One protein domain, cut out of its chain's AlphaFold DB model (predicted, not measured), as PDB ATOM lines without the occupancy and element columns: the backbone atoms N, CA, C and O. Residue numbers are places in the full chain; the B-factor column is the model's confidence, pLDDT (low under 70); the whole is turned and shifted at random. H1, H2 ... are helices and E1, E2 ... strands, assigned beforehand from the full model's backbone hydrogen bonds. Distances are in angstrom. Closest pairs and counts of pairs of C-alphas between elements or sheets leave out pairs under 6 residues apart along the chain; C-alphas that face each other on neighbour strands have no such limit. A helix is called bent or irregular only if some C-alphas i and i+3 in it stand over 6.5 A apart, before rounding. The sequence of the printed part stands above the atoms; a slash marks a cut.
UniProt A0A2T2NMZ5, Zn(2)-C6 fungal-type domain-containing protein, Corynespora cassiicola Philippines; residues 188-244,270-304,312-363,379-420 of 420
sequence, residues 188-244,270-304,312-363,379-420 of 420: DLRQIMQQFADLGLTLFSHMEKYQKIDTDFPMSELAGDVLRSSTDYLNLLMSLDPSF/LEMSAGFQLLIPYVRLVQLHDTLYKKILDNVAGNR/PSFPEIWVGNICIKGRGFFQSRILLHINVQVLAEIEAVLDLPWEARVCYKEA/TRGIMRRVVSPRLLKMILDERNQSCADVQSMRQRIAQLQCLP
ATOM      1  N   ASP A 188     -10.004  56.304 -25.929       82.44
ATOM      2  CA  ASP A 188      -9.604  54.982 -26.404       82.44
ATOM      3  C   ASP A 188     -10.738  53.950 -26.304       82.44
ATOM      4  O   ASP A 188     -11.101  53.318 -27.289       82.44
ATOM      5  N   LEU A 189     -11.438  53.879 -25.163       87.25
ATOM      6  CA  LEU A 189     -12.484  52.867 -24.959       87.25
ATOM      7  C   LEU A 189     -13.598  52.939 -26.011       87.25
ATOM      8  O   LEU A 189     -14.030  51.916 -26.525       87.25
ATOM      9  N   ARG A 190     -14.065  54.141 -26.376       90.44
ATOM     10  CA  ARG A 190     -15.105  54.278 -27.411       90.44
ATOM     11  C   ARG A 190     -14.617  53.761 -28.766       90.44
ATOM     12  O   ARG A 190     -15.407  53.179 -29.503       90.44
ATOM     13  N   GLN A 191     -13.348  53.996 -29.090       93.12
ATOM     14  CA  GLN A 191     -12.736  53.520 -30.323       93.12
ATOM     15  C   GLN A 191     -12.573  51.997 -30.299       93.12
ATOM     16  O   GLN A 191     -12.969  51.348 -31.259       93.12
ATOM     17  N   ILE A 192     -12.115  51.427 -29.184       92.94
ATOM     18  CA  ILE A 192     -12.012  49.975 -28.997       92.94
ATOM     19  C   ILE A 192     -13.394  49.308 -29.100       92.94
ATOM     20  O   ILE A 192     -13.569  48.329 -29.820       92.94
ATOM     21  N   MET A 193     -14.422  49.866 -28.455       94.44
ATOM     22  CA  MET A 193     -15.790  49.345 -28.560       94.44
ATOM     23  C   MET A 193     -16.347  49.445 -29.989       94.44
ATOM     24  O   MET A 193     -17.076  48.554 -30.427       94.44
ATOM     25  N   GLN A 194     -15.982  50.493 -30.737       95.75
ATOM     26  CA  GLN A 194     -16.304  50.588 -32.162       95.75
ATOM     27  C   GLN A 194     -15.589  49.492 -32.964       95.75
ATOM     28  O   GLN A 194     -16.227  48.837 -33.779       95.75
ATOM     29  N   GLN A 195     -14.312  49.224 -32.680       96.38
ATOM     30  CA  GLN A 195     -13.561  48.139 -33.318       96.38
ATOM     31  C   GLN A 195     -14.172  46.762 -33.024       96.38
ATOM     32  O   GLN A 195     -14.273  45.941 -33.931       96.38
ATOM     33  N   PHE A 196     -14.663  46.512 -31.804       96.62
ATOM     34  CA  PHE A 196     -15.414  45.287 -31.497       96.62
ATOM     35  C   PHE A 196     -16.713  45.173 -32.301       96.62
ATOM     36  O   PHE A 196     -17.066  44.080 -32.752       96.62
ATOM     37  N   ALA A 197     -17.429  46.284 -32.495       96.38
ATOM     38  CA  ALA A 197     -18.637  46.302 -33.313       96.38
ATOM     39  C   ALA A 197     -18.322  46.002 -34.787       96.38
ATOM     40  O   ALA A 197     -18.993  45.162 -35.393       96.38
ATOM     41  N   ASP A 198     -17.278  46.630 -35.329       97.31
ATOM     42  CA  ASP A 198     -16.818  46.435 -36.706       97.31
ATOM     43  C   ASP A 198     -16.349  44.987 -36.925       97.31
ATOM     44  O   ASP A 198     -16.806  44.321 -37.855       97.31
ATOM     45  N   LEU A 199     -15.541  44.442 -36.007       97.81
ATOM     46  CA  LEU A 199     -15.129  43.035 -36.026       97.81
ATOM     47  C   LEU A 199     -16.335  42.093 -35.948       97.81
ATOM     48  O   LEU A 199     -16.403  41.093 -36.661       97.81
ATOM     49  N   GLY A 200     -17.322  42.426 -35.116       96.62
ATOM     50  CA  GLY A 200     -18.576  41.696 -35.052       96.62
ATOM     51  C   GLY A 200     -19.260  41.617 -36.418       96.62
ATOM     52  O   GLY A 200     -19.743  40.542 -36.784       96.62
ATOM     53  N   LEU A 201     -19.337  42.720 -37.165       96.88
ATOM     54  CA  LEU A 201     -19.927  42.750 -38.509       96.88
ATOM     55  C   LEU A 201     -19.116  41.915 -39.508       96.88
ATOM     56  O   LEU A 201     -19.710  41.130 -40.245       96.88
ATOM     57  N   THR A 202     -17.787  42.001 -39.471       97.62
ATOM     58  CA  THR A 202     -16.896  41.163 -40.291       97.62
ATOM     59  C   THR A 202     -17.133  39.673 -40.034       97.62
ATOM     60  O   THR A 202     -17.359  38.904 -40.970       97.62
ATOM     61  N   LEU A 203     -17.195  39.263 -38.763       96.94
ATOM     62  CA  LEU A 203     -17.509  37.886 -38.369       96.94
ATOM     63  C   LEU A 203     -18.878  37.427 -38.880       96.94
ATOM     64  O   LEU A 203     -19.036  36.280 -39.289       96.94
ATOM     65  N   PHE A 204     -19.873  38.316 -38.889       96.06
ATOM     66  CA  PHE A 204     -21.185  38.004 -39.453       96.06
ATOM     67  C   PHE A 204     -21.108  37.744 -40.963       96.06
ATOM     68  O   PHE A 204     -21.689  36.771 -41.442       96.06
ATOM     69  N   SER A 205     -20.351  38.553 -41.707       96.56
ATOM     70  CA  SER A 205     -20.110  38.320 -43.133       96.56
ATOM     71  C   SER A 205     -19.387  36.995 -43.390       96.56
ATOM     72  O   SER A 205     -19.772  36.273 -44.310       96.56
ATOM     73  N   HIS A 206     -18.403  36.628 -42.560       96.25
ATOM     74  CA  HIS A 206     -17.751  35.314 -42.632       96.25
ATOM     75  C   HIS A 206     -18.750  34.179 -42.386       96.25
ATOM     76  O   HIS A 206     -18.812  33.228 -43.160       96.25
ATOM     77  N   MET A 207     -19.592  34.288 -41.357       94.69
ATOM     78  CA  MET A 207     -20.622  33.284 -41.095       94.69
ATOM     79  C   MET A 207     -21.582  33.108 -42.276       94.69
ATOM     80  O   MET A 207     -21.846  31.977 -42.677       94.69
ATOM     81  N   GLU A 208     -22.082  34.198 -42.866       94.19
ATOM     82  CA  GLU A 208     -22.958  34.100 -44.038       94.19
ATOM     83  C   GLU A 208     -22.256  33.471 -45.244       94.19
ATOM     84  O   GLU A 208     -22.863  32.671 -45.959       94.19
ATOM     85  N   LYS A 209     -20.987  33.834 -45.471       94.69
ATOM     86  CA  LYS A 209     -20.146  33.269 -46.532       94.69
ATOM     87  C   LYS A 209     -20.052  31.752 -46.384       94.69
ATOM     88  O   LYS A 209     -20.297  31.039 -47.349       94.69
ATOM     89  N   TYR A 210     -19.788  31.257 -45.177       94.00
ATOM     90  CA  TYR A 210     -19.583  29.826 -44.935       94.00
ATOM     91  C   TYR A 210     -20.855  29.012 -44.740       94.00
ATOM     92  O   TYR A 210     -20.832  27.799 -44.922       94.00
ATOM     93  N   GLN A 211     -21.974  29.656 -44.422       90.50
ATOM     94  CA  GLN A 211     -23.260  28.976 -44.312       90.50
ATOM     95  C   GLN A 211     -23.926  28.741 -45.677       90.50
ATOM     96  O   GLN A 211     -24.718  27.814 -45.815       90.50
ATOM     97  N   LYS A 212     -23.634  29.577 -46.683       89.81
ATOM     98  CA  LYS A 212     -24.236  29.479 -48.027       89.81
ATOM     99  C   LYS A 212     -23.549  28.456 -48.936       89.81
ATOM    100  O   LYS A 212     -24.134  28.070 -49.943       89.81
ATOM    101  N   ILE A 213     -22.318  28.054 -48.626       85.69
ATOM    102  CA  ILE A 213     -21.509  27.206 -49.507       85.69
ATOM    103  C   ILE A 213     -21.624  25.759 -49.028       85.69
ATOM    104  O   ILE A 213     -21.013  25.379 -48.032       85.69
ATOM    105  N   ASP A 214     -22.448  24.975 -49.727       73.94
ATOM    106  CA  ASP A 214     -22.945  23.678 -49.247       73.94
ATOM    107  C   ASP A 214     -21.816  22.647 -49.030       73.94
ATOM    108  O   ASP A 214     -21.807  21.937 -48.028       73.94
ATOM    109  N   THR A 215     -20.768  22.618 -49.863       72.06
ATOM    110  CA  THR A 215     -19.680  21.629 -49.689       72.06
ATOM    111  C   THR A 215     -18.289  22.086 -50.118       72.06
ATOM    112  O   THR A 215     -17.336  21.785 -49.400       72.06
ATOM    113  N   ASP A 216     -18.160  22.871 -51.191       78.44
ATOM    114  CA  ASP A 216     -16.901  22.938 -51.962       78.44
ATOM    115  C   ASP A 216     -16.013  24.153 -51.659       78.44
ATOM    116  O   ASP A 216     -15.262  24.631 -52.510       78.44
ATOM    117  N   PHE A 217     -16.095  24.694 -50.446       84.88
ATOM    118  CA  PHE A 217     -15.259  25.834 -50.094       84.88
ATOM    119  C   PHE A 217     -13.835  25.409 -49.680       84.88
ATOM    120  O   PHE A 217     -13.701  24.452 -48.908       84.88
ATOM    121  N   PRO A 218     -12.769  26.124 -50.104       89.12
ATOM    122  CA  PRO A 218     -11.407  25.852 -49.659       89.12
ATOM    123  C   PRO A 218     -11.262  25.993 -48.139       89.12
ATOM    124  O   PRO A 218     -11.346  27.078 -47.568       89.12
ATOM    125  N   MET A 219     -10.967  24.877 -47.473       91.38
ATOM    126  CA  MET A 219     -10.710  24.817 -46.031       91.38
ATOM    127  C   MET A 219      -9.628  25.819 -45.579       91.38
ATOM    128  O   MET A 219      -9.676  26.318 -44.455       91.38
ATOM    129  N   SER A 220      -8.684  26.155 -46.462       91.94
ATOM    130  CA  SER A 220      -7.631  27.141 -46.217       91.94
ATOM    131  C   SER A 220      -8.145  28.552 -45.933       91.94
ATOM    132  O   SER A 220      -7.659  29.197 -45.007       91.94
ATOM    133  N   GLU A 221      -9.143  29.025 -46.675       94.00
ATOM    134  CA  GLU A 221      -9.671  30.380 -46.513       94.00
ATOM    135  C   GLU A 221     -10.573  30.472 -45.267       94.00
ATOM    136  O   GLU A 221     -10.499  31.452 -44.532       94.00
ATOM    137  N   LEU A 222     -11.304  29.400 -44.926       95.31
ATOM    138  CA  LEU A 222     -12.072  29.317 -43.677       95.31
ATOM    139  C   LEU A 222     -11.135  29.328 -42.465       95.31
ATOM    140  O   LEU A 222     -11.346  30.092 -41.527       95.31
ATOM    141  N   ALA A 223     -10.085  28.508 -42.492       95.19
ATOM    142  CA  ALA A 223      -9.077  28.464 -41.439       95.19
ATOM    143  C   ALA A 223      -8.357  29.810 -41.266       95.19
ATOM    144  O   ALA A 223      -8.163  30.256 -40.135       95.19
ATOM    145  N   GLY A 224      -7.998  30.465 -42.376       94.62
ATOM    146  CA  GLY A 224      -7.395  31.796 -42.366       94.62
ATOM    147  C   GLY A 224      -8.316  32.846 -41.744       94.62
ATOM    148  O   GLY A 224      -7.884  33.585 -40.860       94.62
ATOM    149  N   ASP A 225      -9.591  32.868 -42.140       96.19
ATOM    150  CA  ASP A 225     -10.584  33.801 -41.601       96.19
ATOM    151  C   ASP A 225     -10.837  33.568 -40.102       96.19
ATOM    152  O   ASP A 225     -10.933  34.539 -39.348       96.19
ATOM    153  N   VAL A 226     -10.901  32.307 -39.646       96.69
ATOM    154  CA  VAL A 226     -11.065  31.966 -38.218       96.69
ATOM    155  C   VAL A 226      -9.864  32.449 -37.410       96.69
ATOM    156  O   VAL A 226     -10.042  33.167 -36.426       96.69
ATOM    157  N   LEU A 227      -8.644  32.093 -37.821       96.19
ATOM    158  CA  LEU A 227      -7.427  32.433 -37.080       96.19
ATOM    159  C   LEU A 227      -7.187  33.942 -37.042       96.19
ATOM    160  O   LEU A 227      -6.894  34.485 -35.976       96.19
ATOM    161  N   ARG A 228      -7.376  34.632 -38.174       96.31
ATOM    162  CA  ARG A 228      -7.264  36.093 -38.248       96.31
ATOM    163  C   ARG A 228      -8.284  36.760 -37.331       96.31
ATOM    164  O   ARG A 228      -7.895  37.536 -36.469       96.31
ATOM    165  N   SER A 229      -9.560  36.386 -37.438       97.88
ATOM    166  CA  SER A 229     -10.615  37.000 -36.619       97.88
ATOM    167  C   SER A 229     -10.442  36.715 -35.123       97.88
ATOM    168  O   SER A 229     -10.744  37.577 -34.301       97.88
ATOM    169  N   SER A 230      -9.948  35.526 -34.759       97.75
ATOM    170  CA  SER A 230      -9.659  35.167 -33.362       97.75
ATOM    171  C   SER A 230      -8.510  35.997 -32.801       97.75
ATOM    172  O   SER A 230      -8.609  36.531 -31.701       97.75
ATOM    173  N   THR A 231      -7.444  36.148 -33.585       96.56
ATOM    174  CA  THR A 231      -6.267  36.938 -33.211       96.56
ATOM    175  C   THR A 231      -6.618  38.419 -33.093       96.56
ATOM    176  O   THR A 231      -6.258  39.056 -32.109       96.56
ATOM    177  N   ASP A 232      -7.382  38.961 -34.044       97.00
ATOM    178  CA  ASP A 232      -7.874  40.340 -33.995       97.00
ATOM    179  C   ASP A 232      -8.750  40.564 -32.758       97.00
ATOM    180  O   ASP A 232      -8.581  41.555 -32.048       97.00
ATOM    181  N   TYR A 233      -9.644  39.618 -32.446       97.62
ATOM    182  CA  TYR A 233     -10.473  39.687 -31.243       97.62
ATOM    183  C   TYR A 233      -9.634  39.670 -29.961       97.62
ATOM    184  O   TYR A 233      -9.844  40.509 -29.085       97.62
ATOM    185  N   LEU A 234      -8.662  38.758 -29.863       96.00
ATOM    186  CA  LEU A 234      -7.762  38.660 -28.716       96.00
ATOM    187  C   LEU A 234      -6.918  39.930 -28.554       96.00
ATOM    188  O   LEU A 234      -6.833  40.463 -27.454       96.00
ATOM    189  N   ASN A 235      -6.364  40.474 -29.637       95.12
ATOM    190  CA  ASN A 235      -5.598  41.721 -29.606       95.12
ATOM    191  C   ASN A 235      -6.448  42.909 -29.137       95.12
ATOM    192  O   ASN A 235      -5.977  43.726 -28.343       95.12
ATOM    193  N   LEU A 236      -7.707  42.996 -29.580       95.56
ATOM    194  CA  LEU A 236      -8.639  44.014 -29.089       95.56
ATOM    195  C   LEU A 236      -8.943  43.827 -27.599       95.56
ATOM    196  O   LEU A 236      -8.992  44.811 -26.866       95.56
ATOM    197  N   LEU A 237      -9.108  42.583 -27.137       93.88
ATOM    198  CA  LEU A 237      -9.303  42.290 -25.716       93.88
ATOM    199  C   LEU A 237      -8.077  42.670 -24.880       93.88
ATOM    200  O   LEU A 237      -8.236  43.277 -23.830       93.88
ATOM    201  N   MET A 238      -6.869  42.377 -25.359       90.88
ATOM    202  CA  MET A 238      -5.617  42.745 -24.688       90.88
ATOM    203  C   MET A 238      -5.359  44.257 -24.702       90.88
ATOM    204  O   MET A 238      -4.653  44.771 -23.839       90.88
ATOM    205  N   SER A 239      -5.947  44.976 -25.662       91.81
ATOM    206  CA  SER A 239      -5.903  46.442 -25.728       91.81
ATOM    207  C   SER A 239      -6.881  47.113 -24.756       91.81
ATOM    208  O   SER A 239      -6.779  48.317 -24.523       91.81
ATOM    209  N   LEU A 240      -7.833  46.368 -24.177       90.56
ATOM    210  CA  LEU A 240      -8.677  46.888 -23.104       90.56
ATOM    211  C   LEU A 240      -7.822  47.060 -21.848       90.56
ATOM    212  O   LEU A 240      -7.423  46.088 -21.212       90.56
ATOM    213  N   ASP A 241      -7.564  48.315 -21.485       77.56
ATOM    214  CA  ASP A 241      -6.793  48.642 -20.290       77.56
ATOM    215  C   ASP A 241      -7.444  48.004 -19.036       77.56
ATOM    216  O   ASP A 241      -8.630  48.245 -18.760       77.56
ATOM    217  N   PRO A 242      -6.699  47.204 -18.246       69.25
ATOM    218  CA  PRO A 242      -7.204  46.607 -17.013       69.25
ATOM    219  C   PRO A 242      -7.661  47.648 -15.983       69.25
ATOM    220  O   PRO A 242      -8.432  47.302 -15.091       69.25
ATOM    221  N   SER A 243      -7.261  48.919 -16.110       66.06
ATOM    222  CA  SER A 243      -7.736  50.016 -15.256       66.06
ATOM    223  C   SER A 243      -9.247  50.280 -15.369       66.06
ATOM    224  O   SER A 243      -9.851  50.823 -14.441       66.06
ATOM    225  N   PHE A 244      -9.892  49.849 -16.462       61.94
ATOM    226  CA  PHE A 244     -11.353  49.888 -16.604       61.94
ATOM    227  C   PHE A 244     -12.065  48.798 -15.803       61.94
ATOM    228  O   PHE A 244     -13.288  48.845 -15.645       61.94
ATOM    229  N   LEU A 270     -18.236  48.586 -15.807       80.38
ATOM    230  CA  LEU A 270     -18.380  48.306 -17.230       80.38
ATOM    231  C   LEU A 270     -19.877  48.124 -17.522       80.38
ATOM    232  O   LEU A 270     -20.542  47.267 -16.937       80.38
ATOM    233  N   GLU A 271     -20.421  49.011 -18.354       87.81
ATOM    234  CA  GLU A 271     -21.856  49.065 -18.594       87.81
ATOM    235  C   GLU A 271     -22.317  47.748 -19.226       87.81
ATOM    236  O   GLU A 271     -21.610  47.144 -20.037       87.81
ATOM    237  N   MET A 272     -23.526  47.297 -18.889       88.81
ATOM    238  CA  MET A 272     -24.086  46.062 -19.444       88.81
ATOM    239  C   MET A 272     -24.068  46.057 -20.983       88.81
ATOM    240  O   MET A 272     -23.810  45.025 -21.599       88.81
ATOM    241  N   SER A 273     -24.276  47.224 -21.602       90.75
ATOM    242  CA  SER A 273     -24.176  47.434 -23.049       90.75
ATOM    243  C   SER A 273     -22.781  47.120 -23.602       90.75
ATOM    244  O   SER A 273     -22.678  46.442 -24.625       90.75
ATOM    245  N   ALA A 274     -21.716  47.522 -22.904       91.81
ATOM    246  CA  ALA A 274     -20.345  47.201 -23.278       91.81
ATOM    247  C   ALA A 274     -20.065  45.697 -23.140       91.81
ATOM    248  O   ALA A 274     -19.510  45.095 -24.054       91.81
ATOM    249  N   GLY A 275     -20.550  45.055 -22.071       92.19
ATOM    250  CA  GLY A 275     -20.465  43.596 -21.929       92.19
ATOM    251  C   GLY A 275     -21.117  42.843 -23.096       92.19
ATOM    252  O   GLY A 275     -20.559  41.874 -23.604       92.19
ATOM    253  N   PHE A 276     -22.269  43.311 -23.586       92.62
ATOM    254  CA  PHE A 276     -22.889  42.735 -24.783       92.62
ATOM    255  C   PHE A 276     -22.082  42.980 -26.059       92.62
ATOM    256  O   PHE A 276     -22.001  42.086 -26.899       92.62
ATOM    257  N   GLN A 277     -21.481  44.160 -26.210       94.06
ATOM    258  CA  GLN A 277     -20.612  44.462 -27.349       94.06
ATOM    259  C   GLN A 277     -19.354  43.584 -27.371       94.06
ATOM    260  O   GLN A 277     -18.909  43.234 -28.458       94.06
ATOM    261  N   LEU A 278     -18.840  43.161 -26.210       94.81
ATOM    262  CA  LEU A 278     -17.782  42.151 -26.125       94.81
ATOM    263  C   LEU A 278     -18.306  40.753 -26.478       94.81
ATOM    264  O   LEU A 278     -17.662  40.027 -27.227       94.81
ATOM    265  N   LEU A 279     -19.491  40.369 -25.992       94.06
ATOM    266  CA  LEU A 279     -20.036  39.025 -26.218       94.06
ATOM    267  C   LEU A 279     -20.471  38.752 -27.659       94.06
ATOM    268  O   LEU A 279     -20.340  37.625 -28.125       94.06
ATOM    269  N   ILE A 280     -21.023  39.735 -28.372       94.56
ATOM    270  CA  ILE A 280     -21.506  39.544 -29.750       94.56
ATOM    271  C   ILE A 280     -20.428  38.956 -30.683       94.56
ATOM    272  O   ILE A 280     -20.724  37.940 -31.320       94.56
ATOM    273  N   PRO A 281     -19.218  39.542 -30.797       96.69
ATOM    274  CA  PRO A 281     -18.144  38.971 -31.603       96.69
ATOM    275  C   PRO A 281     -17.680  37.614 -31.067       96.69
ATOM    276  O   PRO A 281     -17.527  36.707 -31.874       96.69
ATOM    277  N   TYR A 282     -17.581  37.408 -29.747       96.19
ATOM    278  CA  TYR A 282     -17.245  36.092 -29.181       96.19
ATOM    279  C   TYR A 282     -18.215  34.992 -29.636       96.19
ATOM    280  O   TYR A 282     -17.788  33.955 -30.135       96.19
ATOM    281  N   VAL A 283     -19.531  35.222 -29.545       93.50
ATOM    282  CA  VAL A 283     -20.531  34.229 -29.975       93.50
ATOM    283  C   VAL A 283     -20.390  33.906 -31.462       93.50
ATOM    284  O   VAL A 283     -20.453  32.741 -31.847       93.50
ATOM    285  N   ARG A 284     -20.180  34.924 -32.303       94.81
ATOM    286  CA  ARG A 284     -19.977  34.726 -33.748       94.81
ATOM    287  C   ARG A 284     -18.679  33.977 -34.039       94.81
ATOM    288  O   ARG A 284     -18.648  33.140 -34.934       94.81
ATOM    289  N   LEU A 285     -17.632  34.242 -33.263       96.06
ATOM    290  CA  LEU A 285     -16.352  33.557 -33.368       96.06
ATOM    291  C   LEU A 285     -16.492  32.071 -33.015       96.06
ATOM    292  O   LEU A 285     -16.071  31.222 -33.792       96.06
ATOM    293  N   VAL A 286     -17.173  31.748 -31.912       94.12
ATOM    294  CA  VAL A 286     -17.494  30.363 -31.523       94.12
ATOM    295  C   VAL A 286     -18.256  29.639 -32.638       94.12
ATOM    296  O   VAL A 286     -17.916  28.513 -32.991       94.12
ATOM    297  N   GLN A 287     -19.243  30.297 -33.255       93.19
ATOM    298  CA  GLN A 287     -19.989  29.736 -34.387       93.19
ATOM    299  C   GLN A 287     -19.100  29.498 -35.617       93.19
ATOM    300  O   GLN A 287     -19.257  28.495 -36.313       93.19
ATOM    301  N   LEU A 288     -18.152  30.396 -35.881       94.88
ATOM    302  CA  LEU A 288     -17.202  30.260 -36.980       94.88
ATOM    303  C   LEU A 288     -16.216  29.100 -36.742       94.88
ATOM    304  O   LEU A 288     -15.992  28.295 -37.648       94.88
ATOM    305  N   HIS A 289     -15.700  28.952 -35.518       95.19
ATOM    306  CA  HIS A 289     -14.910  27.784 -35.112       95.19
ATOM    307  C   HIS A 289     -15.711  26.484 -35.221       95.19
ATOM    308  O   HIS A 289     -15.165  25.459 -35.621       95.19
ATOM    309  N   ASP A 290     -17.004  26.497 -34.896       93.44
ATOM    310  CA  ASP A 290     -17.834  25.303 -35.028       93.44
ATOM    311  C   ASP A 290     -17.930  24.821 -36.483       93.44
ATOM    312  O   ASP A 290     -17.785  23.629 -36.763       93.44
ATOM    313  N   THR A 291     -18.112  25.757 -37.419       93.56
ATOM    314  CA  THR A 291     -18.070  25.470 -38.859       93.56
ATOM    315  C   THR A 291     -16.711  24.910 -39.276       93.56
ATOM    316  O   THR A 291     -16.661  23.923 -40.012       93.56
ATOM    317  N   LEU A 292     -15.614  25.484 -38.770       94.62
ATOM    318  CA  LEU A 292     -14.260  24.977 -39.002       94.62
ATOM    319  C   LEU A 292     -14.121  23.526 -38.523       94.62
ATOM    320  O   LEU A 292     -13.695  22.667 -39.290       94.62
ATOM    321  N   TYR A 293     -14.515  23.223 -37.286       94.50
ATOM    322  CA  TYR A 293     -14.369  21.886 -36.706       94.50
ATOM    323  C   TYR A 293     -15.237  20.840 -37.402       94.50
ATOM    324  O   TYR A 293     -14.780  19.715 -37.596       94.50
ATOM    325  N   LYS A 294     -16.448  21.207 -37.837       91.75
ATOM    326  CA  LYS A 294     -17.275  20.350 -38.699       91.75
ATOM    327  C   LYS A 294     -16.550  20.006 -39.995       91.75
ATOM    328  O   LYS A 294     -16.427  18.833 -40.312       91.75
ATOM    329  N   LYS A 295     -15.977  20.997 -40.683       91.62
ATOM    330  CA  LYS A 295     -15.226  20.757 -41.923       91.62
ATOM    331  C   LYS A 295     -13.955  19.937 -41.703       91.62
ATOM    332  O   LYS A 295     -13.642  19.086 -42.530       91.62
ATOM    333  N   ILE A 296     -13.243  20.132 -40.589       92.75
ATOM    334  CA  ILE A 296     -12.109  19.265 -40.235       92.75
ATOM    335  C   ILE A 296     -12.589  17.819 -40.061       92.75
ATOM    336  O   ILE A 296     -11.984  16.916 -40.635       92.75
ATOM    337  N   LEU A 297     -13.674  17.600 -39.314       91.44
ATOM    338  CA  LEU A 297     -14.250  16.269 -39.115       91.44
ATOM    339  C   LEU A 297     -14.697  15.633 -40.433       91.44
ATOM    340  O   LEU A 297     -14.340  14.488 -40.688       91.44
ATOM    341  N   ASP A 298     -15.407  16.375 -41.282       89.88
ATOM    342  CA  ASP A 298     -15.861  15.900 -42.591       89.88
ATOM    343  C   ASP A 298     -14.673  15.504 -43.480       89.88
ATOM    344  O   ASP A 298     -14.695  14.448 -44.109       89.88
ATOM    345  N   ASN A 299     -13.595  16.295 -43.476       88.38
ATOM    346  CA  ASN A 299     -12.376  15.996 -44.231       88.38
ATOM    347  C   ASN A 299     -11.641  14.760 -43.699       88.38
ATOM    348  O   ASN A 299     -11.078  13.995 -44.483       88.38
ATOM    349  N   VAL A 300     -11.629  14.546 -42.380       88.31
ATOM    350  CA  VAL A 300     -10.986  13.363 -41.787       88.31
ATOM    351  C   VAL A 300     -11.850  12.107 -41.959       88.31
ATOM    352  O   VAL A 300     -11.314  11.023 -42.182       88.31
ATOM    353  N   ALA A 301     -13.178  12.237 -41.916       88.62
ATOM    354  CA  ALA A 301     -14.113  11.123 -42.058       88.62
ATOM    355  C   ALA A 301     -14.368  10.719 -43.524       88.62
ATOM    356  O   ALA A 301     -14.542   9.535 -43.815       88.62
ATOM    357  N   GLY A 302     -14.422  11.690 -44.440       77.00
ATOM    358  CA  GLY A 302     -14.984  11.530 -45.786       77.00
ATOM    359  C   GLY A 302     -14.008  11.107 -46.883       77.00
ATOM    360  O   GLY A 302     -14.442  10.651 -47.938       77.00
ATOM    361  N   ASN A 303     -12.696  11.189 -46.669       57.31
ATOM    362  CA  ASN A 303     -11.731  11.084 -47.769       57.31
ATOM    363  C   ASN A 303     -11.256   9.650 -48.089       57.31
ATOM    364  O   ASN A 303     -10.080   9.407 -48.356       57.31
ATOM    365  N   ARG A 304     -12.179   8.680 -48.086       58.03
ATOM    366  CA  ARG A 304     -11.945   7.331 -48.640       58.03
ATOM    367  C   ARG A 304     -12.821   7.057 -49.859       58.03
ATOM    368  O   ARG A 304     -13.343   5.954 -49.986       58.03
ATOM    369  N   PRO A 312      -6.625  16.508 -49.437       65.12
ATOM    370  CA  PRO A 312      -7.427  17.461 -48.686       65.12
ATOM    371  C   PRO A 312      -6.668  18.788 -48.634       65.12
ATOM    372  O   PRO A 312      -5.521  18.835 -48.188       65.12
ATOM    373  N   SER A 313      -7.301  19.849 -49.134       79.69
ATOM    374  CA  SER A 313      -6.707  21.184 -49.245       79.69
ATOM    375  C   SER A 313      -6.719  21.876 -47.882       79.69
ATOM    376  O   SER A 313      -7.514  22.777 -47.621       79.69
ATOM    377  N   PHE A 314      -5.890  21.394 -46.958       84.62
ATOM    378  CA  PHE A 314      -5.581  22.142 -45.746       84.62
ATOM    379  C   PHE A 314      -4.713  23.352 -46.111       84.62
ATOM    380  O   PHE A 314      -3.920  23.271 -47.053       84.62
ATOM    381  N   PRO A 315      -4.859  24.486 -45.398       86.50
ATOM    382  CA  PRO A 315      -3.950  25.607 -45.587       86.50
ATOM    383  C   PRO A 315      -2.514  25.152 -45.342       86.50
ATOM    384  O   PRO A 315      -2.253  24.348 -44.444       86.50
ATOM    385  N   GLU A 316      -1.577  25.711 -46.101       88.69
ATOM    386  CA  GLU A 316      -0.172  25.590 -45.745       88.69
ATOM    387  C   GLU A 316       0.053  26.294 -44.405       88.69
ATOM    388  O   GLU A 316      -0.191  27.493 -44.257       88.69
ATOM    389  N   ILE A 317       0.484  25.523 -43.409       88.88
ATOM    390  CA  ILE A 317       0.795  26.042 -42.082       88.88
ATOM    391  C   ILE A 317       2.285  26.351 -42.053       88.88
ATOM    392  O   ILE A 317       3.119  25.471 -42.286       88.88
ATOM    393  N   TRP A 318       2.604  27.603 -41.748       87.75
ATOM    394  CA  TRP A 318       3.967  28.089 -41.617       87.75
ATOM    395  C   TRP A 318       4.267  28.359 -40.147       87.75
ATOM    396  O   TRP A 318       3.518  29.059 -39.468       87.75
ATOM    397  N   VAL A 319       5.365  27.794 -39.652       85.00
ATOM    398  CA  VAL A 319       5.891  28.082 -38.313       85.00
ATOM    399  C   VAL A 319       7.248  28.745 -38.499       85.00
ATOM    400  O   VAL A 319       8.214  28.118 -38.941       85.00
ATOM    401  N   GLY A 320       7.300  30.055 -38.248       87.56
ATOM    402  CA  GLY A 320       8.423  30.888 -38.674       87.56
ATOM    403  C   GLY A 320       8.578  30.845 -40.196       87.56
ATOM    404  O   GLY A 320       7.642  31.152 -40.925       87.56
ATOM    405  N   ASN A 321       9.746  30.407 -40.673       90.31
ATOM    406  CA  ASN A 321      10.050  30.290 -42.106       90.31
ATOM    407  C   ASN A 321       9.919  28.848 -42.635       90.31
ATOM    408  O   ASN A 321      10.384  28.550 -43.735       90.31
ATOM    409  N   ILE A 322       9.344  27.934 -41.847       88.50
ATOM    410  CA  ILE A 322       9.240  26.513 -42.187       88.50
ATOM    411  C   ILE A 322       7.792  26.185 -42.559       88.50
ATOM    412  O   ILE A 322       6.887  26.311 -41.735       88.50
ATOM    413  N   CYS A 323       7.589  25.729 -43.797       89.56
ATOM    414  CA  CYS A 323       6.315  25.184 -44.260       89.56
ATOM    415  C   CYS A 323       6.160  23.744 -43.768       89.56
ATOM    416  O   CYS A 323       6.965  22.869 -44.105       89.56
ATOM    417  N   ILE A 324       5.102  23.482 -43.008       88.56
ATOM    418  CA  ILE A 324       4.781  22.140 -42.537       88.56
ATOM    419  C   ILE A 324       4.049  21.391 -43.654       88.56
ATOM    420  O   ILE A 324       2.818  21.389 -43.747       88.56
ATOM    421  N   LYS A 325       4.824  20.721 -44.510       84.62
ATOM    422  CA  LYS A 325       4.318  19.803 -45.541       84.62
ATOM    423  C   LYS A 325       3.990  18.446 -44.912       84.62
ATOM    424  O   LYS A 325       4.759  17.496 -45.014       84.62
ATOM    425  N   GLY A 326       2.869  18.378 -44.199       77.75
ATOM    426  CA  GLY A 326       2.371  17.151 -43.575       77.75
ATOM    427  C   GLY A 326       1.290  16.466 -44.407       77.75
ATOM    428  O   GLY A 326       0.645  17.092 -45.245       77.75
ATOM    429  N   ARG A 327       1.026  15.180 -44.131       79.25
ATOM    430  CA  ARG A 327      -0.256  14.573 -44.528       79.25
ATOM    431  C   ARG A 327      -1.390  15.360 -43.861       79.25
ATOM    432  O   ARG A 327      -1.229  15.800 -42.723       79.25
ATOM    433  N   GLY A 328      -2.536  15.487 -44.532       83.12
ATOM    434  CA  GLY A 328      -3.641  16.350 -44.087       83.12
ATOM    435  C   GLY A 328      -4.099  16.130 -42.639       83.12
ATOM    436  O   GLY A 328      -4.544  17.070 -41.997       83.12
ATOM    437  N   PHE A 329      -3.916  14.928 -42.086       86.62
ATOM    438  CA  PHE A 329      -4.210  14.641 -40.680       86.62
ATOM    439  C   PHE A 329      -3.283  15.364 -39.687       86.62
ATOM    440  O   PHE A 329      -3.729  15.891 -38.674       86.62
ATOM    441  N   PHE A 330      -1.983  15.440 -39.976       88.88
ATOM    442  CA  PHE A 330      -1.047  16.162 -39.114       88.88
ATOM    443  C   PHE A 330      -1.333  17.667 -39.141       88.88
ATOM    444  O   PHE A 330      -1.415  18.316 -38.099       88.88
ATOM    445  N   GLN A 331      -1.570  18.210 -40.340       90.44
ATOM    446  CA  GLN A 331      -1.943  19.613 -40.517       90.44
ATOM    447  C   GLN A 331      -3.271  19.936 -39.824       90.44
ATOM    448  O   GLN A 331      -3.380  20.975 -39.175       90.44
ATOM    449  N   SER A 332      -4.262  19.042 -39.895       90.94
ATOM    450  CA  SER A 332      -5.544  19.241 -39.221       90.94
ATOM    451  C   SER A 332      -5.416  19.236 -37.699       90.94
ATOM    452  O   SER A 332      -6.048  20.068 -37.048       90.94
ATOM    453  N   ARG A 333      -4.561  18.375 -37.125       90.88
ATOM    454  CA  ARG A 333      -4.271  18.373 -35.681       90.88
ATOM    455  C   ARG A 333      -3.562  19.642 -35.230       90.88
ATOM    456  O   ARG A 333      -3.976  20.221 -34.229       90.88
ATOM    457  N   ILE A 334      -2.545  20.100 -35.965       92.50
ATOM    458  CA  ILE A 334      -1.867  21.368 -35.657       92.50
ATOM    459  C   ILE A 334      -2.869  22.521 -35.710       92.50
ATOM    460  O   ILE A 334      -2.968  23.298 -34.764       92.50
ATOM    461  N   LEU A 335      -3.651  22.603 -36.790       93.44
ATOM    462  CA  LEU A 335      -4.655  23.647 -36.959       93.44
ATOM    463  C   LEU A 335      -5.670  23.637 -35.813       93.44
ATOM    464  O   LEU A 335      -5.969  24.690 -35.252       93.44
ATOM    465  N   LEU A 336      -6.184  22.461 -35.449       94.06
ATOM    466  CA  LEU A 336      -7.095  22.305 -34.322       94.06
ATOM    467  C   LEU A 336      -6.460  22.789 -33.020       94.06
ATOM    468  O   LEU A 336      -7.099  23.536 -32.287       94.06
ATOM    469  N   HIS A 337      -5.221  22.387 -32.739       93.38
ATOM    470  CA  HIS A 337      -4.534  22.754 -31.506       93.38
ATOM    471  C   HIS A 337      -4.350  24.271 -31.391       93.38
ATOM    472  O   HIS A 337      -4.704  24.845 -30.365       93.38
ATOM    473  N   ILE A 338      -3.903  24.929 -32.468       94.19
ATOM    474  CA  ILE A 338      -3.774  26.393 -32.519       94.19
ATOM    475  C   ILE A 338      -5.131  27.057 -32.253       94.19
ATOM    476  O   ILE A 338      -5.230  27.951 -31.419       94.19
ATOM    477  N   ASN A 339      -6.197  26.602 -32.918       95.06
ATOM    478  CA  ASN A 339      -7.530  27.187 -32.752       95.06
ATOM    479  C   ASN A 339      -8.088  27.003 -31.333       95.06
ATOM    480  O   ASN A 339      -8.657  27.939 -30.777       95.06
ATOM    481  N   VAL A 340      -7.921  25.816 -30.743       94.38
ATOM    482  CA  VAL A 340      -8.353  25.530 -29.367       94.38
ATOM    483  C   VAL A 340      -7.571  26.383 -28.371       94.38
ATOM    484  O   VAL A 340      -8.174  26.922 -27.447       94.38
ATOM    485  N   GLN A 341      -6.265  26.558 -28.577       94.81
ATOM    486  CA  GLN A 341      -5.426  27.378 -27.707       94.81
ATOM    487  C   GLN A 341      -5.832  28.856 -27.756       94.81
ATOM    488  O   GLN A 341      -6.094  29.448 -26.713       94.81
ATOM    489  N   VAL A 342      -5.969  29.436 -28.954       95.31
ATOM    490  CA  VAL A 342      -6.377  30.844 -29.107       95.31
ATOM    491  C   VAL A 342      -7.769  31.079 -28.513       95.31
ATOM    492  O   VAL A 342      -7.990  32.066 -27.812       95.31
ATOM    493  N   LEU A 343      -8.712  30.158 -28.732       95.56
ATOM    494  CA  LEU A 343     -10.046  30.267 -28.144       95.56
ATOM    495  C   LEU A 343     -10.002  30.155 -26.609       95.56
ATOM    496  O   LEU A 343     -10.687  30.916 -25.932       95.56
ATOM    497  N   ALA A 344      -9.162  29.279 -26.049       93.88
ATOM    498  CA  ALA A 344      -8.963  29.179 -24.603       93.88
ATOM    499  C   ALA A 344      -8.389  30.475 -24.003       93.88
ATOM    500  O   ALA A 344      -8.828  30.901 -22.935       93.88
ATOM    501  N   GLU A 345      -7.451  31.127 -24.694       94.44
ATOM    502  CA  GLU A 345      -6.892  32.421 -24.283       94.44
ATOM    503  C   GLU A 345      -7.953  33.524 -24.294       94.44
ATOM    504  O   GLU A 345      -8.093  34.257 -23.316       94.44
ATOM    505  N   ILE A 346      -8.778  33.588 -25.340       95.31
ATOM    506  CA  ILE A 346      -9.921  34.508 -25.410       95.31
ATOM    507  C   ILE A 346     -10.878  34.288 -24.229       95.31
ATOM    508  O   ILE A 346     -11.287  35.240 -23.561       95.31
ATOM    509  N   GLU A 347     -11.235  33.034 -23.950       94.06
ATOM    510  CA  GLU A 347     -12.133  32.671 -22.849       94.06
ATOM    511  C   GLU A 347     -11.544  32.995 -21.474       94.06
ATOM    512  O   GLU A 347     -12.292  33.358 -20.560       94.06
ATOM    513  N   ALA A 348     -10.221  32.882 -21.331       91.38
ATOM    514  CA  ALA A 348      -9.490  33.254 -20.128       91.38
ATOM    515  C   ALA A 348      -9.462  34.776 -19.927       91.38
ATOM    516  O   ALA A 348      -9.726  35.236 -18.819       91.38
ATOM    517  N   VAL A 349      -9.229  35.563 -20.985       91.62
ATOM    518  CA  VAL A 349      -9.228  37.038 -20.915       91.62
ATOM    519  C   VAL A 349     -10.627  37.588 -20.625       91.62
ATOM    520  O   VAL A 349     -10.795  38.489 -19.803       91.62
ATOM    521  N   LEU A 350     -11.662  37.012 -21.241       92.25
ATOM    522  CA  LEU A 350     -13.057  37.327 -20.907       92.25
ATOM    523  C   LEU A 350     -13.448  36.844 -19.500       92.25
ATOM    524  O   LEU A 350     -14.418  37.348 -18.921       92.25
ATOM    525  N   ASP A 351     -12.702  35.864 -18.985       90.44
ATOM    526  CA  ASP A 351     -12.974  35.057 -17.801       90.44
ATOM    527  C   ASP A 351     -14.443  34.619 -17.749       90.44
ATOM    528  O   ASP A 351     -15.259  34.992 -16.898       90.44
ATOM    529  N   LEU A 352     -14.791  33.832 -18.764       90.50
ATOM    530  CA  LEU A 352     -16.094  33.195 -18.841       90.50
ATOM    531  C   LEU A 352     -16.208  32.123 -17.747       90.50
ATOM    532  O   LEU A 352     -15.221  31.459 -17.428       90.50
ATOM    533  N   PRO A 353     -17.400  31.891 -17.180       86.94
ATOM    534  CA  PRO A 353     -17.624  30.763 -16.290       86.94
ATOM    535  C   PRO A 353     -17.446  29.445 -17.061       86.94
ATOM    536  O   PRO A 353     -17.683  29.380 -18.269       86.94
ATOM    537  N   TRP A 354     -17.021  28.388 -16.372       85.12
ATOM    538  CA  TRP A 354     -16.652  27.107 -16.990       85.12
ATOM    539  C   TRP A 354     -17.799  26.456 -17.780       85.12
ATOM    540  O   TRP A 354     -17.544  25.723 -18.733       85.12
ATOM    541  N   GLU A 355     -19.062  26.743 -17.456       83.50
ATOM    542  CA  GLU A 355     -20.229  26.270 -18.210       83.50
ATOM    543  C   GLU A 355     -20.328  26.906 -19.603       83.50
ATOM    544  O   GLU A 355     -20.914  26.315 -20.505       83.50
ATOM    545  N   ALA A 356     -19.773  28.107 -19.766       86.19
ATOM    546  CA  ALA A 356     -19.792  28.891 -20.998       86.19
ATOM    547  C   ALA A 356     -18.526  28.712 -21.855       86.19
ATOM    548  O   ALA A 356     -18.517  29.136 -23.011       86.19
ATOM    549  N   ARG A 357     -17.469  28.104 -21.298       90.25
ATOM    550  CA  ARG A 357     -16.202  27.845 -21.997       90.25
ATOM    551  C   ARG A 357     -16.358  26.716 -23.011       90.25
ATOM    552  O   ARG A 357     -16.867  25.649 -22.679       90.25
ATOM    553  N   VAL A 358     -15.927  26.902 -24.243       90.06
ATOM    554  CA  VAL A 358     -15.815  25.833 -25.236       90.06
ATOM    555  C   VAL A 358     -14.563  25.009 -24.963       90.06
ATOM    556  O   VAL A 358     -14.630  23.783 -24.984       90.06
ATOM    557  N   CYS A 359     -13.445  25.658 -24.635       87.75
ATOM    558  CA  CYS A 359     -12.149  25.007 -24.449       87.75
ATOM    559  C   CYS A 359     -11.947  24.470 -23.024       87.75
ATOM    560  O   CYS A 359     -10.876  24.595 -22.430       87.75
ATOM    561  N   TYR A 360     -12.983  23.860 -22.451       79.44
ATOM    562  CA  TYR A 360     -12.879  23.252 -21.130       79.44
ATOM    563  C   TYR A 360     -12.057  21.961 -21.206       79.44
ATOM    564  O   TYR A 360     -12.500  20.975 -21.793       79.44
ATOM    565  N   LYS A 361     -10.883  21.949 -20.564       72.94
ATOM    566  CA  LYS A 361     -10.295  20.690 -20.112       72.94
ATOM    567  C   LYS A 361     -11.172  20.203 -18.969       72.94
ATOM    568  O   LYS A 361     -11.309  20.917 -17.977       72.94
ATOM    569  N   GLU A 362     -11.766  19.021 -19.112       68.12
ATOM    570  CA  GLU A 362     -12.247  18.269 -17.957       68.12
ATOM    571  C   GLU A 362     -11.043  18.049 -17.048       68.12
ATOM    572  O   GLU A 362     -10.298  17.091 -17.205       68.12
ATOM    573  N   ALA A 363     -10.805  19.000 -16.137       60.50
ATOM    574  CA  ALA A 363      -9.981  18.757 -14.975       60.50
ATOM    575  C   ALA A 363     -10.591  17.509 -14.359       60.50
ATOM    576  O   ALA A 363     -11.786  17.517 -14.041       60.50
ATOM    577  N   THR A 379     -11.225  35.697  -8.259       57.66
ATOM    578  CA  THR A 379     -10.932  36.026  -9.662       57.66
ATOM    579  C   THR A 379     -12.245  36.319 -10.383       57.66
ATOM    580  O   THR A 379     -12.841  35.470 -11.045       57.66
ATOM    581  N   ARG A 380     -12.772  37.531 -10.173       61.78
ATOM    582  CA  ARG A 380     -13.941  38.036 -10.901       61.78
ATOM    583  C   ARG A 380     -13.500  38.632 -12.227       61.78
ATOM    584  O   ARG A 380     -13.110  39.798 -12.273       61.78
ATOM    585  N   GLY A 381     -13.634  37.853 -13.278       69.88
ATOM    586  CA  GLY A 381     -13.482  38.233 -14.665       69.88
ATOM    587  C   GLY A 381     -14.252  39.429 -15.150       69.88
ATOM    588  O   GLY A 381     -15.247  39.832 -14.541       69.88
ATOM    589  N   ILE A 382     -13.842  39.917 -16.320       81.81
ATOM    590  CA  ILE A 382     -14.515  41.000 -17.042       81.81
ATOM    591  C   ILE A 382     -15.998  40.660 -17.198       81.81
ATOM    592  O   ILE A 382     -16.869  41.420 -16.769       81.81
ATOM    593  N   MET A 383     -16.301  39.471 -17.721       86.38
ATOM    594  CA  MET A 383     -17.681  39.087 -18.009       86.38
ATOM    595  C   MET A 383     -18.474  38.694 -16.767       86.38
ATOM    596  O   MET A 383     -19.662  39.011 -16.685       86.38
ATOM    597  N   ARG A 384     -17.829  38.076 -15.767       82.50
ATOM    598  CA  ARG A 384     -18.478  37.665 -14.510       82.50
ATOM    599  C   ARG A 384     -19.008  38.857 -13.703       82.50
ATOM    600  O   ARG A 384     -19.945  38.698 -12.923       82.50
ATOM    601  N   ARG A 385     -18.429  40.049 -13.900       80.81
ATOM    602  CA  ARG A 385     -18.872  41.303 -13.267       80.81
ATOM    603  C   ARG A 385     -20.046  41.965 -13.983       80.81
ATOM    604  O   ARG A 385     -20.877  42.577 -13.320       80.81
ATOM    605  N   VAL A 386     -20.106  41.858 -15.309       86.12
ATOM    606  CA  VAL A 386     -21.092  42.590 -16.123       86.12
ATOM    607  C   VAL A 386     -22.356  41.782 -16.376       86.12
ATOM    608  O   VAL A 386     -23.457  42.332 -16.404       86.12
ATOM    609  N   VAL A 387     -22.220  40.470 -16.562       85.81
ATOM    610  CA  VAL A 387     -23.321  39.600 -16.976       85.81
ATOM    611  C   VAL A 387     -23.454  38.452 -15.987       85.81
ATOM    612  O   VAL A 387     -22.497  37.737 -15.701       85.81
ATOM    613  N   SER A 388     -24.669  38.239 -15.469       87.12
ATOM    614  CA  SER A 388     -24.914  37.094 -14.587       87.12
ATOM    615  C   SER A 388     -24.597  35.776 -15.319       87.12
ATOM    616  O   SER A 388     -24.991  35.634 -16.482       87.12
ATOM    617  N   PRO A 389     -23.982  34.775 -14.661       81.19
ATOM    618  CA  PRO A 389     -23.650  33.495 -15.297       81.19
ATOM    619  C   PRO A 389     -24.853  32.815 -15.969       81.19
ATOM    620  O   PRO A 389     -24.735  32.239 -17.045       81.19
ATOM    621  N   ARG A 390     -26.048  32.950 -15.374       83.75
ATOM    622  CA  ARG A 390     -27.303  32.426 -15.939       83.75
ATOM    623  C   ARG A 390     -27.687  33.098 -17.255       83.75
ATOM    624  O   ARG A 390     -28.160  32.418 -18.157       83.75
ATOM    625  N   LEU A 391     -27.514  34.417 -17.351       86.81
ATOM    626  CA  LEU A 391     -27.808  35.166 -18.571       86.81
ATOM    627  C   LEU A 391     -26.779  34.855 -19.658       86.81
ATOM    628  O   LEU A 391     -27.162  34.645 -20.801       86.81
ATOM    629  N   LEU A 392     -25.498  34.768 -19.298       85.75
ATOM    630  CA  LEU A 392     -24.444  34.393 -20.234       85.75
ATOM    631  C   LEU A 392     -24.693  32.999 -20.820       85.75
ATOM    632  O   LEU A 392     -24.706  32.840 -22.037       85.75
ATOM    633  N   LYS A 393     -24.990  32.022 -19.955       84.12
ATOM    634  CA  LYS A 393     -25.401  30.683 -20.378       84.12
ATOM    635  C   LYS A 393     -26.614  30.738 -21.307       84.12
ATOM    636  O   LYS A 393     -26.587  30.148 -22.372       84.12
ATOM    637  N   MET A 394     -27.648  31.499 -20.947       86.56
ATOM    638  CA  MET A 394     -28.848  31.644 -21.775       86.56
ATOM    639  C   MET A 394     -28.544  32.226 -23.162       86.56
ATOM    640  O   MET A 394     -29.079  31.729 -24.141       86.56
ATOM    641  N   ILE A 395     -27.687  33.244 -23.263       86.06
ATOM    642  CA  ILE A 395     -27.318  33.864 -24.547       86.06
ATOM    643  C   ILE A 395     -26.590  32.864 -25.444       86.06
ATOM    644  O   ILE A 395     -26.852  32.823 -26.647       86.06
ATOM    645  N   LEU A 396     -25.694  32.069 -24.857       81.50
ATOM    646  CA  LEU A 396     -24.961  31.030 -25.572       81.50
ATOM    647  C   LEU A 396     -25.907  29.900 -25.998       81.50
ATOM    648  O   LEU A 396     -25.976  29.587 -27.180       81.50
ATOM    649  N   ASP A 397     -26.729  29.387 -25.083       80.56
ATOM    650  CA  ASP A 397     -27.693  28.312 -25.349       80.56
ATOM    651  C   ASP A 397     -28.762  28.724 -26.386       80.56
ATOM    652  O   ASP A 397     -29.131  27.947 -27.268       80.56
ATOM    653  N   GLU A 398     -29.286  29.953 -26.313       80.12
ATOM    654  CA  GLU A 398     -30.378  30.424 -27.176       80.12
ATOM    655  C   GLU A 398     -29.906  30.704 -28.609       80.12
ATOM    656  O   GLU A 398     -30.639  30.450 -29.568       80.12
ATOM    657  N   ARG A 399     -28.655  31.150 -28.775       68.19
ATOM    658  CA  ARG A 399     -28.011  31.301 -30.090       68.19
ATOM    659  C   ARG A 399     -27.675  29.953 -30.739       68.19
ATOM    660  O   ARG A 399     -27.557  29.898 -31.960       68.19
ATOM    661  N   ASN A 400     -27.613  28.874 -29.958       62.22
ATOM    662  CA  ASN A 400     -27.290  27.523 -30.424       62.22
ATOM    663  C   ASN A 400     -28.490  26.729 -30.970       62.22
ATOM    664  O   ASN A 400     -28.345  25.560 -31.342       62.22
ATOM    665  N   GLN A 401     -29.670  27.349 -31.099       61.00
ATOM    666  CA  GLN A 401     -30.858  26.703 -31.682       61.00
ATOM    667  C   GLN A 401     -30.653  26.218 -33.133       61.00
ATOM    668  O   GLN A 401     -31.458  25.432 -33.629       61.00
ATOM    669  N   SER A 402     -29.567  26.615 -33.808       58.66
ATOM    670  CA  SER A 402     -29.210  26.169 -35.159       58.66
ATOM    671  C   SER A 402     -28.269  24.946 -35.222       58.66
ATOM    672  O   SER A 402     -27.477  24.858 -36.153       58.66
ATOM    673  N   CYS A 403     -28.373  23.965 -34.309       53.00
ATOM    674  CA  CYS A 403     -27.651  22.667 -34.368       53.00
ATOM    675  C   CYS A 403     -26.177  22.673 -33.884       53.00
ATOM    676  O   CYS A 403     -25.405  21.765 -34.191       53.00
ATOM    677  N   ALA A 404     -25.758  23.674 -33.109       59.88
ATOM    678  CA  ALA A 404     -24.382  23.768 -32.613       59.88
ATOM    679  C   ALA A 404     -24.344  24.223 -31.153       59.88
ATOM    680  O   ALA A 404     -23.991  25.356 -30.865       59.88
ATOM    681  N   ASP A 405     -24.751  23.353 -30.228       79.12
ATOM    682  CA  ASP A 405     -24.580  23.627 -28.798       79.12
ATOM    683  C   ASP A 405     -23.085  23.678 -28.418       79.12
ATOM    684  O   ASP A 405     -22.284  22.952 -29.011       79.12
ATOM    685  N   VAL A 406     -22.709  24.467 -27.405       80.69
ATOM    686  CA  VAL A 406     -21.355  24.485 -26.813       80.69
ATOM    687  C   VAL A 406     -20.922  23.062 -26.467       80.69
ATOM    688  O   VAL A 406     -19.789  22.669 -26.728       80.69
ATOM    689  N   GLN A 407     -21.851  22.245 -25.963       84.00
ATOM    690  CA  GLN A 407     -21.617  20.821 -25.713       84.00
ATOM    691  C   GLN A 407     -21.307  20.028 -26.986       84.00
ATOM    692  O   GLN A 407     -20.412  19.186 -26.991       84.00
ATOM    693  N   SER A 408     -22.000  20.315 -28.089       86.94
ATOM    694  CA  SER A 408     -21.719  19.683 -29.381       86.94
ATOM    695  C   SER A 408     -20.324  20.057 -29.887       86.94
ATOM    696  O   SER A 408     -19.614  19.202 -30.412       86.94
ATOM    697  N   MET A 409     -19.906  21.306 -29.684       87.62
ATOM    698  CA  MET A 409     -18.569  21.771 -30.047       87.62
ATOM    699  C   MET A 409     -17.479  21.130 -29.180       87.62
ATOM    700  O   MET A 409     -16.498  20.631 -29.722       87.62
ATOM    701  N   ARG A 410     -17.686  21.036 -27.858       88.00
ATOM    702  CA  ARG A 410     -16.810  20.278 -26.943       88.00
ATOM    703  C   ARG A 410     -16.660  18.827 -27.386       88.00
ATOM    704  O   ARG A 410     -15.548  18.322 -27.480       88.00
ATOM    705  N   GLN A 411     -17.773  18.175 -27.724       88.44
ATOM    706  CA  GLN A 411     -17.764  16.800 -28.213       88.44
ATOM    707  C   GLN A 411     -16.978  16.665 -29.525       88.44
ATOM    708  O   GLN A 411     -16.229  15.706 -29.677       88.44
ATOM    709  N   ARG A 412     -17.104  17.620 -30.456       89.06
ATOM    710  CA  ARG A 412     -16.314  17.639 -31.701       89.06
ATOM    711  C   ARG A 412     -14.819  17.807 -31.435       89.06
ATOM    712  O   ARG A 412     -14.024  17.092 -32.034       89.06
ATOM    713  N   ILE A 413     -14.440  18.714 -30.532       88.50
ATOM    714  CA  ILE A 413     -13.038  18.900 -30.131       88.50
ATOM    715  C   ILE A 413     -12.495  17.600 -29.530       88.50
ATOM    716  O   ILE A 413     -11.452  17.126 -29.970       88.50
ATOM    717  N   ALA A 414     -13.231  16.985 -28.600       90.12
ATOM    718  CA  ALA A 414     -12.845  15.716 -27.988       90.12
ATOM    719  C   ALA A 414     -12.708  14.593 -29.031       90.12
ATOM    720  O   ALA A 414     -11.721  13.866 -29.036       90.12
ATOM    721  N   GLN A 415     -13.654  14.486 -29.972       89.06
ATOM    722  CA  GLN A 415     -13.573  13.524 -31.075       89.06
ATOM    723  C   GLN A 415     -12.315  13.727 -31.913       89.06
ATOM    724  O   GLN A 415     -11.616  12.760 -32.190       89.06
ATOM    725  N   LEU A 416     -12.012  14.970 -32.292       87.12
ATOM    726  CA  LEU A 416     -10.827  15.280 -33.081       87.12
ATOM    727  C   LEU A 416      -9.519  15.024 -32.317       87.12
ATOM    728  O   LEU A 416      -8.527  14.628 -32.924       87.12
ATOM    729  N   GLN A 417      -9.510  15.236 -31.001       87.69
ATOM    730  CA  GLN A 417      -8.355  14.967 -30.142       87.69
ATOM    731  C   GLN A 417      -8.073  13.466 -29.987       87.69
ATOM    732  O   GLN A 417      -6.906  13.085 -29.908       87.69
ATOM    733  N   CYS A 418      -9.114  12.631 -29.988       88.38
ATOM    734  CA  CYS A 418      -9.007  11.175 -29.866       88.38
ATOM    735  C   CYS A 418      -8.660  10.451 -31.176       88.38
ATOM    736  O   CYS A 418      -8.557   9.223 -31.174       88.38
ATOM    737  N   LEU A 419      -8.528  11.159 -32.302       84.44
ATOM    738  CA  LEU A 419      -8.147  10.511 -33.554       84.44
ATOM    739  C   LEU A 419      -6.672  10.057 -33.488       84.44
ATOM    740  O   LEU A 419      -5.828  10.845 -33.045       84.44
ATOM    741  N   PRO A 420      -6.371   8.808 -33.896       74.94
ATOM    742  CA  PRO A 420      -5.035   8.216 -33.810       74.94
ATOM    743  C   PRO A 420      -4.032   8.876 -34.755       74.94
ATOM    744  O   PRO A 420      -4.418   9.194 -35.903       74.94
TER     745      PRO A 420
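This is residues 188 to 244, 270 to 304, 312 to 363 and 379 to 420 of the 420 residues of the protein "Zn(2)-C6 fungal-type domain-containing protein" of Corynespora cassiicola Philippines (UniProt A0A2T2NMZ5). Four long helices, H1 to H4, make an up-and-down bundle, each running against the one before it, with H3 at its core; H7 packs on H3 at a steep tilt, H6 makes a corner with H7, and short H5 sits by one end of H3. A small strand hairpin, E1 and E2, leads into H4, and its residues 318 to 323 stick out. The printed part has 186 residues, mostly helix by class, with seven named helices and two antiparallel strands in the order H1 H2 H3 E1 E2 H4 H5 H6 H7. It is compact, with a radius of gyration of the C-alphas of 16.7 A, and only just elongated, spanning 52 by 34 by 33 A.

Find C-alpha 188 at (-9.604, 54.982, -26.404); from there H1 runs 36.5 A to residue 212. H2, residues 219 to 238, covers 28.3 A. H3, residues 272 to 302, covers 44.4 A and ends at C-alpha 302, (-14.984, 11.530, -45.786). Look next for E1, residues 317 to 319, and E2, residues 322 to 324. H4, residues 328 to 350, covers 32.6 A. H5 is residues 382 to 386; H6, residues 389 to 402, covers 21.9 A and is irregular, with C-alphas 399 and 402 7.3 A apart. H7, residues 406 to 417, covers 16.5 A and ends at C-alpha 417, (-8.355, 14.967, -30.142).

Begin at the hub, H3, which touches five helices. H1 touches it the same way at a shallow tilt of 31 degrees; the closest C-alphas, of Gly 200 and Pro 281, are 4.4 A apart. H1 and H2 form a helical hairpin, closest at C-alphas 192 and 236, 6.8 A. H2 touches H4, closest at C-alphas 234 and 346, 5.7 A. H4 touches H3 with residues 329 to 339 alone, opposite ways at 14 degrees, a shallow tilt. H7 touches H3 at a steep tilt of 40 degrees, closest at C-alphas 409 and 290, 6.2 A. H1 and H4 are apart. In the hairpin E1 and E2, N 319 and O 322 are 3.0 A apart, within hydrogen-bond range. Every O i to N i+4 pair is within range in H1, H2, H4 and H7, against 25 of 27 in H3, 8 of 10 in H6 and 0 of 1 in H5, where 1 of 2 O i to N i+3 pairs is.

The C-alphas of Ser 243 and Arg 304 are the farthest apart, 54.4 A. Three cuts leave C-alpha gaps of 7.2 A from 244 to 270, 11.1 A from 304 to 312 and 18.1 A from 363 to 379. Of the links printed whole, none is long. Residues 351 to 363 hold no named element. Look for pLDDT under 70 at 17 residues, among them 399 to 404.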